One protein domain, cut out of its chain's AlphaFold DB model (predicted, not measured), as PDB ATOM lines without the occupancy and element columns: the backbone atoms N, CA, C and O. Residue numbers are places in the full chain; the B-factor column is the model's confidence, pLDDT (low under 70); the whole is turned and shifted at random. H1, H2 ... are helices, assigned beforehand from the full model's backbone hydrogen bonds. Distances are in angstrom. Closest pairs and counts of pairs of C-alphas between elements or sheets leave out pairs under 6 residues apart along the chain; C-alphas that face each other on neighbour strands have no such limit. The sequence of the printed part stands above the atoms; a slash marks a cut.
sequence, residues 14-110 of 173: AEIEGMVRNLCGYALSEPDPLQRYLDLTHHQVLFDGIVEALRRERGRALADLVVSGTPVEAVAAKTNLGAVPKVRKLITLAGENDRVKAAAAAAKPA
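Overview. This is residues 14 to 110 of the 173 residues of an uncharacterized protein of Catellatospora sp. IY07-71 (UniProt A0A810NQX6). One long helix, H3, makes the shaft of a rod: near its first end H2 packs on it and residues 14 to 19 of H1 stick out, while H4 and H5 cross its last part and H6 extends the rod. The 97 printed residues hold six named helices, H1 to H6 in order, and no named strand: all helix. The whole is extended, radius of gyration of the C-alphas 19.6 A, spanning 69 by 25 by 18 A.

Along the chain. H1 is residues 14 to 23, from C-alpha 14 at (140.426, 82.964, 138.489); H2 is residues 25 to 29; H3 is residues 33 to 67, 50.6 A from first to last C-alpha; H4 is residues 72 to 78; H5 is residues 84 to 93; H6 is residues 97 to 106, ending with C-alpha 106 at (126.991, 127.748, 148.142).

Arrangement. H3 is the hub, touching H2, H4, H5 and H6, and is apart from H1. Its residues 55 to 63 alone touch H5, closest C-alphas Gly 59 and Ile 91, 4.3 A, at a steep tilt of 61 degrees. In each helix every O i to N i+4 pair is within hydrogen-bond range.

Size, cuts and confidence. The C-alphas farthest apart, Pro 31 and Ala 110, are 69.4 A apart. The printed part has no cut, the five links are tight, and residues 109 to 110 are under 70 in pLDDT.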
ATOM      1  N   ALA A  14     139.372  83.337 137.547       96.69
ATOM      2  CA  ALA A  14     140.426  82.964 138.489       96.69
ATOM      3  C   ALA A  14     140.505  83.913 139.700       96.69
ATOM      4  O   ALA A  14     140.679  83.451 140.828       96.69
ATOM      5  N   GLU A  15     140.334  85.222 139.486       97.06
ATOM      6  CA  GLU A  15     140.255  86.208 140.572       97.06
ATOM      7  C   GLU A  15     139.019  85.976 141.448       97.06
ATOM      8  O   GLU A  15     139.132  85.985 142.674       97.06
ATOM      9  N   ILE A  16     137.855  85.704 140.839       95.69
ATOM     10  CA  ILE A  16     136.624  85.388 141.582       95.69
ATOM     11  C   ILE A  16     136.828  84.136 142.432       95.69
ATOM     12  O   ILE A  16     136.540  84.149 143.626       95.69
ATOM     13  N   GLU A  17     137.347  83.058 141.852       95.50
ATOM     14  CA  GLU A  17     137.582  81.818 142.585       95.50
ATOM     15  C   GLU A  17     138.601  81.986 143.716       95.50
ATOM     16  O   GLU A  17     138.420  81.424 144.797       95.50
ATOM     17  N   GLY A  18     139.669  82.756 143.485       97.06
ATOM     18  CA  GLY A  18     140.641  83.102 144.520       97.06
ATOM     19  C   GLY A  18     139.977  83.823 145.692       97.06
ATOM     20  O   GLY A  18     140.182  83.445 146.845       97.06
ATOM     21  N   MET A  19     139.111  84.794 145.396       96.81
ATOM     22  CA  MET A  19     138.340  85.519 146.406       96.81
ATOM     23  C   MET A  19     137.348  84.619 147.146       96.81
ATOM     24  O   MET A  19     137.268  84.697 148.368       96.81
ATOM     25  N   VAL A  20     136.636  83.731 146.447       96.69
ATOM     26  CA  VAL A  20     135.701  82.779 147.068       96.69
ATOM     27  C   VAL A  20     136.441  81.812 147.993       96.69
ATOM     28  O   VAL A  20     136.010  81.610 149.125       96.69
ATOM     29  N   ARG A  21     137.589  81.265 147.569       96.44
ATOM     30  CA  ARG A  21     138.418  80.399 148.426       96.44
ATOM     31  C   ARG A  21     138.941  81.134 149.660       96.44
ATOM     32  O   ARG A  21     138.973  80.549 150.735       96.44
ATOM     33  N   ASN A  22     139.318  82.404 149.515       96.75
ATOM     34  CA  ASN A  22     139.825  83.212 150.621       96.75
ATOM     35  C   ASN A  22     138.722  83.602 151.622       96.75
ATOM     36  O   ASN A  22     138.908  83.474 152.826       96.75
ATOM     37  N   LEU A  23     137.567  84.063 151.135       96.44
ATOM     38  CA  LEU A  23     136.493  84.584 151.989       96.44
ATOM     39  C   LEU A  23     135.576  83.492 152.551       96.44
ATOM     40  O   LEU A  23     135.042  83.660 153.641       96.44
ATOM     41  N   CYS A  24     135.413  82.374 151.839       97.38
ATOM     42  CA  CYS A  24     134.533  81.270 152.235       97.38
ATOM     43  C   CYS A  24     135.306  79.995 152.594       97.38
ATOM     44  O   CYS A  24     134.713  78.918 152.609       97.38
ATOM     45  N   GLY A  25     136.614  80.084 152.857       95.88
ATOM     46  CA  GLY A  25     137.475  78.915 153.075       95.88
ATOM     47  C   GLY A  25     136.942  77.956 154.143       95.88
ATOM     48  O   GLY A  25     136.908  76.751 153.910       95.88
ATOM     49  N   TYR A  26     136.433  78.495 155.257       94.88
ATOM     50  CA  TYR A  26     135.784  77.709 156.311       94.88
ATOM     51  C   TYR A  26     134.585  76.915 155.774       94.88
ATOM     52  O   TYR A  26     134.613  75.687 155.802       94.88
ATOM     53  N   ALA A  27     133.590  77.602 155.199       95.94
ATOM     54  CA  ALA A  27     132.392  76.965 154.655       95.94
ATOM     55  C   ALA A  27     132.737  75.932 153.570       95.94
ATOM     56  O   ALA A  27     132.181  74.845 153.553       95.94
ATOM     57  N   LEU A  28     133.698  76.221 152.690       96.75
ATOM     58  CA  LEU A  28     134.136  75.282 151.650       96.75
ATOM     59  C   LEU A  28     134.813  74.023 152.212       96.75
ATOM     60  O   LEU A  28     134.743  72.969 151.578       96.75
ATOM     61  N   SER A  29     135.462  74.127 153.374       97.19
ATOM     62  CA  SER A  29     136.112  73.006 154.064       97.19
ATOM     63  C   SER A  29     135.178  72.188 154.965       97.19
ATOM     64  O   SER A  29     135.591  71.137 155.448       97.19
ATOM     65  N   GLU A  30     133.934  72.635 155.169       97.75
ATOM     66  CA  GLU A  30     132.973  72.009 156.085       97.75
ATOM     67  C   GLU A  30     132.641  70.562 155.669       97.75
ATOM     68  O   GLU A  30     132.081  70.370 154.585       97.75
ATOM     69  N   PRO A  31     132.969  69.527 156.466       97.69
ATOM     70  CA  PRO A  31     132.739  68.127 156.104       97.69
ATOM     71  C   PRO A  31     131.260  67.740 155.960       97.69
ATOM     72  O   PRO A  31     130.964  66.910 155.097       97.69
ATOM     73  N   ASP A  32     130.341  68.321 156.739       98.31
ATOM     74  CA  ASP A  32     128.906  68.051 156.604       98.31
ATOM     75  C   ASP A  32     128.322  68.794 155.383       98.31
ATOM     76  O   ASP A  32     128.309  70.029 155.347       98.31
ATOM     77  N   PRO A  33     127.802  68.086 154.359       98.06
ATOM     78  CA  PRO A  33     127.250  68.729 153.169       98.06
ATOM     79  C   PRO A  33     126.043  69.631 153.457       98.06
ATOM     80  O   PRO A  33     125.849  70.611 152.732       98.06
ATOM     81  N   LEU A  34     125.234  69.333 154.481       98.19
ATOM     82  CA  LEU A  34     124.096  70.183 154.827       98.19
ATOM     83  C   LEU A  34     124.580  71.501 155.435       98.19
ATOM     84  O   LEU A  34     124.177  72.570 154.973       98.19
ATOM     85  N   GLN A  35     125.479  71.428 156.417       98.12
ATOM     86  CA  GLN A  35     126.066  72.613 157.037       98.12
ATOM     87  C   GLN A  35     126.809  73.473 156.007       98.12
ATOM     88  O   GLN A  35     126.562  74.675 155.910       98.12
ATOM     89  N   ARG A  36     127.601  72.842 155.129       98.44
ATOM     90  CA  ARG A  36     128.270  73.509 154.002       98.44
ATOM     91  C   ARG A  36     127.293  74.294 153.127       98.44
ATOM     92  O   ARG A  36     127.567  75.436 152.764       98.44
ATOM     93  N   TYR A  37     126.162  73.689 152.763       98.31
ATOM     94  CA  TYR A  37     125.144  74.351 151.946       98.31
ATOM     95  C   TYR A  37     124.548  75.577 152.653       98.31
ATOM     96  O   TYR A  37     124.416  76.639 152.036       98.31
ATOM     97  N   LEU A  38     124.217  75.453 153.941       98.50
ATOM     98  CA  LEU A  38     123.648  76.545 154.734       98.50
ATOM     99  C   LEU A  38     124.636  77.706 154.883       98.50
ATOM    100  O   LEU A  38     124.267  78.859 154.653       98.50
ATOM    101  N   ASP A  39     125.900  77.405 155.171       98.12
ATOM    102  CA  ASP A  39     126.940  78.418 155.322       98.12
ATOM    103  C   ASP A  39     127.226  79.139 154.006       98.12
ATOM    104  O   ASP A  39     127.348  80.365 153.983       98.12
ATOM    105  N   LEU A  40     127.299  78.420 152.882       97.94
ATOM    106  CA  LEU A  40     127.464  79.049 151.568       97.94
ATOM    107  C   LEU A  40     126.253  79.913 151.193       97.94
ATOM    108  O   LEU A  40     126.428  80.992 150.627       97.94
ATOM    109  N   THR A  41     125.042  79.490 151.559       98.25
ATOM    110  CA  THR A  41     123.818  80.280 151.358       98.25
ATOM    111  C   THR A  41     123.849  81.566 152.184       98.25
ATOM    112  O   THR A  41     123.545  82.644 151.670       98.25
ATOM    113  N   HIS A  42     124.278  81.490 153.446       97.94
ATOM    114  CA  HIS A  42     124.461  82.670 154.287       97.94
ATOM    115  C   HIS A  42     125.510  83.633 153.702       97.94
ATOM    116  O   HIS A  42     125.248  84.833 153.596       97.94
ATOM    117  N   HIS A  43     126.658  83.120 153.242       97.62
ATOM    118  CA  HIS A  43     127.676  83.939 152.575       97.62
ATOM    119  C   HIS A  43     127.153  84.601 151.297       97.62
ATOM    120  O   HIS A  43     127.479  85.758 151.046       97.62
ATOM    121  N   GLN A  44     126.320  83.917 150.508       97.69
ATOM    122  CA  GLN A  44     125.700  84.513 149.325       97.69
ATOM    123  C   GLN A  44     124.859  85.746 149.694       97.69
ATOM    124  O   GLN A  44     125.059  86.811 149.111       97.69
ATOM    125  N   VAL A  45     123.987  85.635 150.703       98.25
ATOM    126  CA  VAL A  45     123.173  86.767 151.185       98.25
ATOM    127  C   VAL A  45     124.059  87.904 151.707       98.25
ATOM    128  O   VAL A  45     123.798  89.078 151.427       98.25
ATOM    129  N   LEU A  46     125.138  87.577 152.426       97.69
ATOM    130  CA  LEU A  46     126.101  88.566 152.906       97.69
ATOM    131  C   LEU A  46     126.790  89.302 151.745       97.69
ATOM    132  O   LEU A  46     126.898  90.529 151.781       97.69
ATOM    133  N   PHE A  47     127.233  88.586 150.707       96.75
ATOM    134  CA  PHE A  47     127.877  89.194 149.543       96.75
ATOM    135  C   PHE A  47     126.923  90.066 148.734       96.75
ATOM    136  O   PHE A  47     127.326  91.150 148.312       96.75
ATOM    137  N   ASP A  48     125.660  89.670 148.589       96.38
ATOM    138  CA  ASP A  48     124.640  90.525 147.975       96.38
ATOM    139  C   ASP A  48     124.478  91.840 148.765       96.38
ATOM    140  O   ASP A  48     124.495  92.930 148.184       96.38
ATOM    141  N   GLY A  49     124.443  91.765 150.101       97.06
ATOM    142  CA  GLY A  49     124.433  92.943 150.974       97.06
ATOM    143  C   GLY A  49     125.691  93.814 150.847       97.06
ATOM    144  O   GLY A  49     125.599  95.045 150.811       97.06
ATOM    145  N   ILE A  50     126.871  93.200 150.714       96.75
ATOM    146  CA  ILE A  50     128.140  93.905 150.472       96.75
ATOM    147  C   ILE A  50     128.110  94.625 149.122       96.75
ATOM    148  O   ILE A  50     128.534  95.777 149.044       96.75
ATOM    149  N   VAL A  51     127.573  94.006 148.068       95.56
ATOM    150  CA  VAL A  51     127.421  94.653 146.757       95.56
ATOM    151  C   VAL A  51     126.575  95.921 146.882       95.56
ATOM    152  O   VAL A  51     126.933  96.965 146.329       95.56
ATOM    153  N   GLU A  52     125.478  95.883 147.639       95.56
ATOM    154  CA  GLU A  52     124.682  97.083 147.903       95.56
ATOM    155  C   GLU A  52     125.439  98.140 148.709       95.56
ATOM    156  O   GLU A  52     125.387  99.323 148.364       95.56
ATOM    157  N   ALA A  53     126.160  97.736 149.756       97.12
ATOM    158  CA  ALA A  53     126.970  98.646 150.558       97.12
ATOM    159  C   ALA A  53     128.048  99.335 149.705       97.12
ATOM    160  O   ALA A  53     128.157 100.560 149.724       97.12
ATOM    161  N   LEU A  54     128.758  98.578 148.863       96.62
ATOM    162  CA  LEU A  54     129.751  99.106 147.927       96.62
ATOM    163  C   LEU A  54     129.137 100.094 146.932       96.62
ATOM    164  O   LEU A  54     129.748 101.117 146.629       96.62
ATOM    165  N   ARG A  55     127.917  99.849 146.436       96.31
ATOM    166  CA  ARG A  55     127.215 100.827 145.583       96.31
ATOM    167  C   ARG A  55     126.950 102.143 146.317       96.31
ATOM    168  O   ARG A  55     127.117 103.200 145.707       96.31
ATOM    169  N   ARG A  56     126.559 102.098 147.596       97.56
ATOM    170  CA  ARG A  56     126.355 103.309 148.415       97.56
ATOM    171  C   ARG A  56     127.673 104.047 148.627       97.56
ATOM    172  O   ARG A  56     127.726 105.242 148.366       97.56
ATOM    173  N   GLU A  57     128.743 103.342 148.989       98.25
ATOM    174  CA  GLU A  57     130.070 103.947 149.178       98.25
ATOM    175  C   GLU A  57     130.612 104.578 147.889       98.25
ATOM    176  O   GLU A  57     131.080 105.717 147.897       98.25
ATOM    177  N   ARG A  58     130.432 103.918 146.738       97.31
ATOM    178  CA  ARG A  58     130.723 104.526 145.428       97.31
ATOM    179  C   ARG A  58     129.913 105.805 145.210       97.31
ATOM    180  O   ARG A  58     130.454 106.792 144.724       97.31
ATOM    181  N   GLY A  59     128.632 105.812 145.573       97.81
ATOM    182  CA  GLY A  59     127.786 107.006 145.515       97.81
ATOM    183  C   GLY A  59     128.269 108.147 146.414       97.81
ATOM    184  O   GLY A  59     128.266 109.295 145.966       97.81
ATOM    185  N   ARG A  60     128.744 107.848 147.632       98.62
ATOM    186  CA  ARG A  60     129.348 108.843 148.538       98.62
ATOM    187  C   ARG A  60     130.602 109.461 147.941       98.62
ATOM    188  O   ARG A  60     130.691 110.684 147.888       98.62
ATOM    189  N   ALA A  61     131.493 108.636 147.394       98.25
ATOM    190  CA  ALA A  61     132.706 109.112 146.736       98.25
ATOM    191  C   ALA A  61     132.394 110.029 145.536       98.25
ATOM    192  O   ALA A  61     133.043 111.056 145.342       98.25
ATOM    193  N   LEU A  62     131.358 109.715 144.746       98.12
ATOM    194  CA  LEU A  62     130.900 110.609 143.675       98.12
ATOM    195  C   LEU A  62     130.345 111.929 144.230       98.12
ATOM    196  O   LEU A  62     130.583 112.979 143.636       98.12
ATOM    197  N   ALA A  63     129.623 111.895 145.351       98.12
ATOM    198  CA  ALA A  63     129.154 113.105 146.016       98.12
ATOM    199  C   ALA A  63     130.321 113.959 146.537       98.12
ATOM    200  O   ALA A  63     130.284 115.174 146.361       98.12
ATOM    201  N   ASP A  64     131.373 113.345 147.093       98.25
ATOM    202  CA  ASP A  64     132.579 114.052 147.549       98.25
ATOM    203  C   ASP A  64     133.244 114.817 146.407       98.25
ATOM    204  O   ASP A  64     133.560 115.996 146.566       98.25
ATOM    205  N   LEU A  65     133.368 114.200 145.227       97.31
ATOM    206  CA  LEU A  65     133.909 114.865 144.036       97.31
ATOM    207  C   LEU A  65     133.087 116.094 143.627       97.31
ATOM    208  O   LEU A  65     133.648 117.110 143.209       97.31
ATOM    209  N   VAL A  66     131.758 116.006 143.717       96.75
ATOM    210  CA  VAL A  66     130.878 117.127 143.358       96.75
ATOM    211  C   VAL A  66     130.946 118.233 144.406       96.75
ATOM    212  O   VAL A  66     131.047 119.409 144.061       96.75
ATOM    213  N   VAL A  67     130.936 117.865 145.687       96.94
ATOM    214  CA  VAL A  67     131.045 118.805 146.810       96.94
ATOM    215  C   VAL A  67     132.400 119.512 146.813       96.94
ATOM    216  O   VAL A  67     132.457 120.699 147.121       96.94
ATOM    217  N   SER A  68     133.470 118.843 146.374       95.62
ATOM    218  CA  SER A  68     134.792 119.452 146.196       95.62
ATOM    219  C   SER A  68     134.882 120.398 144.986       95.62
ATOM    220  O   SER A  68     135.966 120.879 144.665       95.62
ATOM    221  N   GLY A  69     133.772 120.648 144.286       94.00
ATOM    222  CA  GLY A  69     133.685 121.599 143.180       94.00
ATOM    223  C   GLY A  69     133.833 120.989 141.786       94.00
ATOM    224  O   GLY A  69     133.844 121.738 140.810       94.00
ATOM    225  N   THR A  70     133.920 119.660 141.645       95.50
ATOM    226  CA  THR A  70     133.933 119.032 140.313       95.50
ATOM    227  C   THR A  70     132.517 119.035 139.723       95.50
ATOM    228  O   THR A  70     131.609 118.464 140.327       95.50
ATOM    229  N   PRO A  71     132.284 119.608 138.526       94.25
ATOM    230  CA  PRO A  71     130.976 119.532 137.880       94.25
ATOM    231  C   PRO A  71     130.546 118.080 137.647       94.25
ATOM    232  O   PRO A  71     131.373 117.228 137.318       94.25
ATOM    233  N   VAL A  72     129.249 117.791 137.765       95.31
ATOM    234  CA  VAL A  72     128.715 116.419 137.644       95.31
ATOM    235  C   VAL A  72     129.007 115.824 136.260       95.31
ATOM    236  O   VAL A  72     129.260 114.628 136.132       95.31
ATOM    237  N   GLU A  73     129.025 116.660 135.226       95.19
ATOM    238  CA  GLU A  73     129.390 116.308 133.852       95.19
ATOM    239  C   GLU A  73     130.853 115.854 133.771       95.19
ATOM    240  O   GLU A  73     131.161 114.838 133.151       95.19
ATOM    241  N   ALA A  74     131.749 116.564 134.463       95.19
ATOM    242  CA  ALA A  74     133.156 116.198 134.537       95.19
ATOM    243  C   ALA A  74     133.366 114.919 135.361       95.19
ATOM    244  O   ALA A  74     134.210 114.103 135.000       95.19
ATOM    245  N   VAL A  75     132.584 114.695 136.424       95.94
ATOM    246  CA  VAL A  75     132.597 113.423 137.169       95.94
ATOM    247  C   VAL A  75     132.153 112.265 136.271       95.94
ATOM    248  O   VAL A  75     132.807 111.224 136.249       95.94
ATOM    249  N   ALA A  76     131.090 112.440 135.482       94.88
ATOM    250  CA  ALA A  76     130.618 111.415 134.550       94.88
ATOM    251  C   ALA A  76     131.650 111.074 133.463       94.88
ATOM    252  O   ALA A  76     131.738 109.915 133.079       94.88
ATOM    253  N   ALA A  77     132.424 112.058 132.994       93.00
ATOM    254  CA  ALA A  77     133.469 111.860 131.989       93.00
ATOM    255  C   ALA A  77     134.764 111.258 132.565       93.00
ATOM    256  O   ALA A  77     135.422 110.465 131.901       93.00
ATOM    257  N   LYS A  78     135.139 111.630 133.796       92.31
ATOM    258  CA  LYS A  78     136.333 111.100 134.486       92.31
ATOM    259  C   LYS A  78     136.134 109.690 135.039       92.31
ATOM    260  O   LYS A  78     137.101 109.043 135.425       92.31
ATOM    261  N   THR A  79     134.890 109.237 135.129       90.50
ATOM    262  CA  THR A  79     134.535 107.892 135.580       90.50
ATOM    263  C   THR A  79     134.047 107.065 134.396       90.50
ATOM    264  O   THR A  79     133.484 107.604 133.448       90.50
ATOM    265  N   ASN A  80     134.153 105.736 134.472       89.06
ATOM    266  CA  ASN A  80     133.591 104.834 133.452       89.06
ATOM    267  C   ASN A  80     132.046 104.810 133.431       89.06
ATOM    268  O   ASN A  80     131.436 103.971 132.777       89.06
ATOM    269  N   LEU A  81     131.380 105.724 134.144       92.69
ATOM    270  CA  LEU A  81     129.927 105.837 134.129       92.69
ATOM    271  C   LEU A  81     129.428 106.443 132.812       92.69
ATOM    272  O   LEU A  81     128.339 106.085 132.368       92.69
ATOM    273  N   GLY A  82     130.177 107.368 132.199       86.50
ATOM    274  CA  GLY A  82     129.895 107.953 130.879       86.50
ATOM    275  C   GLY A  82     128.632 108.823 130.779       86.50
ATOM    276  O   GLY A  82     128.478 109.583 129.828       86.50
ATOM    277  N   ALA A  83     127.723 108.753 131.754       92.69
ATOM    278  CA  ALA A  83     126.439 109.438 131.725       92.69
ATOM    279  C   ALA A  83     126.085 110.043 133.093       92.69
ATOM    280  O   ALA A  83     126.027 109.351 134.113       92.69
ATOM    281  N   VAL A  84     125.747 111.336 133.096       95.12
ATOM    282  CA  VAL A  84     125.302 112.087 134.286       95.12
ATOM    283  C   VAL A  84     124.149 111.405 135.046       95.12
ATOM    284  O   VAL A  84     124.202 111.373 136.278       95.12
ATOM    285  N   PRO A  85     123.129 110.806 134.391       95.69
ATOM    286  CA  PRO A  85     122.080 110.079 135.105       95.69
ATOM    287  C   PRO A  85     122.601 108.915 135.961       95.69
ATOM    288  O   PRO A  85     122.088 108.708 137.060       95.69
ATOM    289  N   LYS A  86     123.641 108.192 135.512       95.62
ATOM    290  CA  LYS A  86     124.241 107.093 136.290       95.62
ATOM    291  C   LYS A  86     124.936 107.627 137.552       95.62
ATOM    292  O   LYS A  86     124.753 107.060 138.626       95.62
ATOM    293  N   VAL A  87     125.632 108.764 137.448       96.81
ATOM    294  CA  VAL A  87     126.241 109.462 138.600       96.81
ATOM    295  C   VAL A  87     125.171 109.888 139.610       96.81
ATOM    296  O   VAL A  87     125.250 109.543 140.788       96.81
ATOM    297  N   ARG A  88     124.121 110.583 139.151       96.62
ATOM    298  CA  ARG A  88     123.030 111.060 140.023       96.62
ATOM    299  C   ARG A  88     122.286 109.915 140.709       96.62
ATOM    300  O   ARG A  88     121.909 110.048 141.874       96.62
ATOM    301  N   LYS A  89     122.098 108.787 140.015       96.38
ATOM    302  CA  LYS A  89     121.483 107.581 140.586       96.38
ATOM    303  C   LYS A  89     122.296 107.048 141.768       96.38
ATOM    304  O   LYS A  89     121.712 106.779 142.810       96.38
ATOM    305  N   LEU A  90     123.617 106.934 141.633       97.31
ATOM    306  CA  LEU A  90     124.485 106.451 142.716       97.31
ATOM    307  C   LEU A  90     124.528 107.418 143.908       97.31
ATOM    308  O   LEU A  90     124.396 106.976 145.044       97.31
ATOM    309  N   ILE A  91     124.613 108.728 143.660       97.88
ATOM    310  CA  ILE A  91     124.529 109.754 144.719       97.88
ATOM    311  C   ILE A  91     123.192 109.659 145.472       97.88
ATOM    312  O   ILE A  91     123.151 109.750 146.697       97.88
ATOM    313  N   THR A  92     122.094 109.425 144.745       97.69
ATOM    314  CA  THR A  92     120.766 109.240 145.346       97.69
ATOM    315  C   THR A  92     120.697 107.978 146.196       97.69
ATOM    316  O   THR A  92     120.207 108.038 147.318       97.69
ATOM    317  N   LEU A  93     121.217 106.853 145.696       96.62
ATOM    318  CA  LEU A  93     121.274 105.594 146.445       96.62
ATOM    319  C   LEU A  93     122.107 105.711 147.730       96.62
ATOM    320  O   LEU A  93     121.818 105.025 148.705       96.62
ATOM    321  N   ALA A  94     123.113 106.585 147.738       97.31
ATOM    322  CA  ALA A  94     123.920 106.883 148.915       97.31
ATOM    323  C   ALA A  94     123.244 107.844 149.913       97.31
ATOM    324  O   ALA A  94     123.751 108.019 151.017       97.31
ATOM    325  N   GLY A  95     122.120 108.474 149.545       97.62
ATOM    326  CA  GLY A  95     121.445 109.475 150.378       97.62
ATOM    327  C   GLY A  95     122.126 110.851 150.395       97.62
ATOM    328  O   GLY A  95     121.812 111.675 151.244       97.62
ATOM    329  N   GLU A  96     123.028 111.142 149.454       98.12
ATOM    330  CA  GLU A  96     123.896 112.337 149.490       98.12
ATOM    331  C   GLU A  96     123.343 113.536 148.691       98.12
ATOM    332  O   GLU A  96     124.012 114.558 148.514       98.12
ATOM    333  N   ASN A  97     122.109 113.438 148.186       96.81
ATOM    334  CA  ASN A  97     121.499 114.464 147.332       96.81
ATOM    335  C   ASN A  97     121.480 115.852 147.978       96.81
ATOM    336  O   ASN A  97     121.738 116.849 147.301       96.81
ATOM    337  N   ASP A  98     121.164 115.930 149.266       96.50
ATOM    338  CA  ASP A  98     121.025 117.214 149.949       96.50
ATOM    339  C   ASP A  98     122.385 117.862 150.203       96.50
ATOM    340  O   ASP A  98     122.529 119.070 150.009       96.50
ATOM    341  N   ARG A  99     123.418 117.055 150.486       96.38
ATOM    342  CA  ARG A  99     124.804 117.526 150.602       96.38
ATOM    343  C   ARG A  99     125.296 118.132 149.289       96.38
ATOM    344  O   ARG A  99     125.834 119.238 149.268       96.38
ATOM    345  N   VAL A 100     125.034 117.445 148.177       96.06
ATOM    346  CA  VAL A 100     125.391 117.921 146.832       96.06
ATOM    347  C   VAL A 100     124.631 119.200 146.464       96.06
ATOM    348  O   VAL A 100     125.228 120.146 145.947       96.06
ATOM    349  N   LYS A 101     123.324 119.276 146.752       94.50
ATOM    350  CA  LYS A 101     122.521 120.489 146.510       94.50
ATOM    351  C   LYS A 101     123.017 121.678 147.331       94.50
ATOM    352  O   LYS A 101     123.103 122.780 146.791       94.50
ATOM    353  N   ALA A 102     123.347 121.465 148.606       93.12
ATOM    354  CA  ALA A 102     123.865 122.508 149.483       93.12
ATOM    355  C   ALA A 102     125.189 123.080 148.953       93.12
ATOM    356  O   ALA A 102     125.327 124.298 148.836       93.12
ATOM    357  N   ALA A 103     126.117 122.215 148.530       91.75
ATOM    358  CA  ALA A 103     127.375 122.642 147.918       91.75
ATOM    359  C   ALA A 103     127.152 123.436 146.617       91.75
ATOM    360  O   ALA A 103     127.737 124.502 146.423       91.75
ATOM    361  N   ALA A 104     126.243 122.977 145.749       88.31
ATOM    362  CA  ALA A 104     125.907 123.684 144.514       88.31
ATOM    363  C   ALA A 104     125.254 125.059 144.761       88.31
ATOM    364  O   ALA A 104     125.456 125.990 143.977       88.31
ATOM    365  N   ALA A 105     124.468 125.205 145.832       88.56
ATOM    366  CA  ALA A 105     123.887 126.484 146.233       88.56
ATOM    367  C   ALA A 105     124.951 127.451 146.776       88.56
ATOM    368  O   ALA A 105     124.952 128.619 146.391       88.56
ATOM    369  N   ALA A 106     125.883 126.959 147.600       84.38
ATOM    370  CA  ALA A 106     126.991 127.748 148.142       84.38
ATOM    371  C   ALA A 106     127.962 128.243 147.054       84.38
ATOM    372  O   ALA A 106     128.514 129.336 147.161       84.38
ATOM    373  N   ALA A 107     128.134 127.474 145.975       78.12
ATOM    374  CA  ALA A 107     128.992 127.841 144.852       78.12
ATOM    375  C   ALA A 107     128.423 128.964 143.958       78.12
ATOM    376  O   ALA A 107     129.156 129.525 143.141       78.12
ATOM    377  N   LYS A 108     127.132 129.323 144.074       71.38
ATOM    378  CA  LYS A 108     126.556 130.438 143.304       71.38
ATOM    379  C   LYS A 108     126.934 131.771 143.964       71.38
ATOM    380  O   LYS A 108     126.481 132.042 145.075       71.38
ATOM    381  N   PRO A 109     127.707 132.653 143.300       57.09
ATOM    382  CA  PRO A 109     128.090 133.923 143.899       57.09
ATOM    383  C   PRO A 109     126.854 134.800 144.126       57.09
ATOM    384  O   PRO A 109     126.011 134.944 143.238       57.09
ATOM    385  N   ALA A 110     126.791 135.451 145.291       58.06
ATOM    386  CA  ALA A 110     125.785 136.434 145.710       58.06
ATOM    387  C   ALA A 110     125.801 137.741 144.876       58.06
ATOM    388  O   ALA A 110     125.649 138.848 145.395       58.06
TER     389      ALA A 110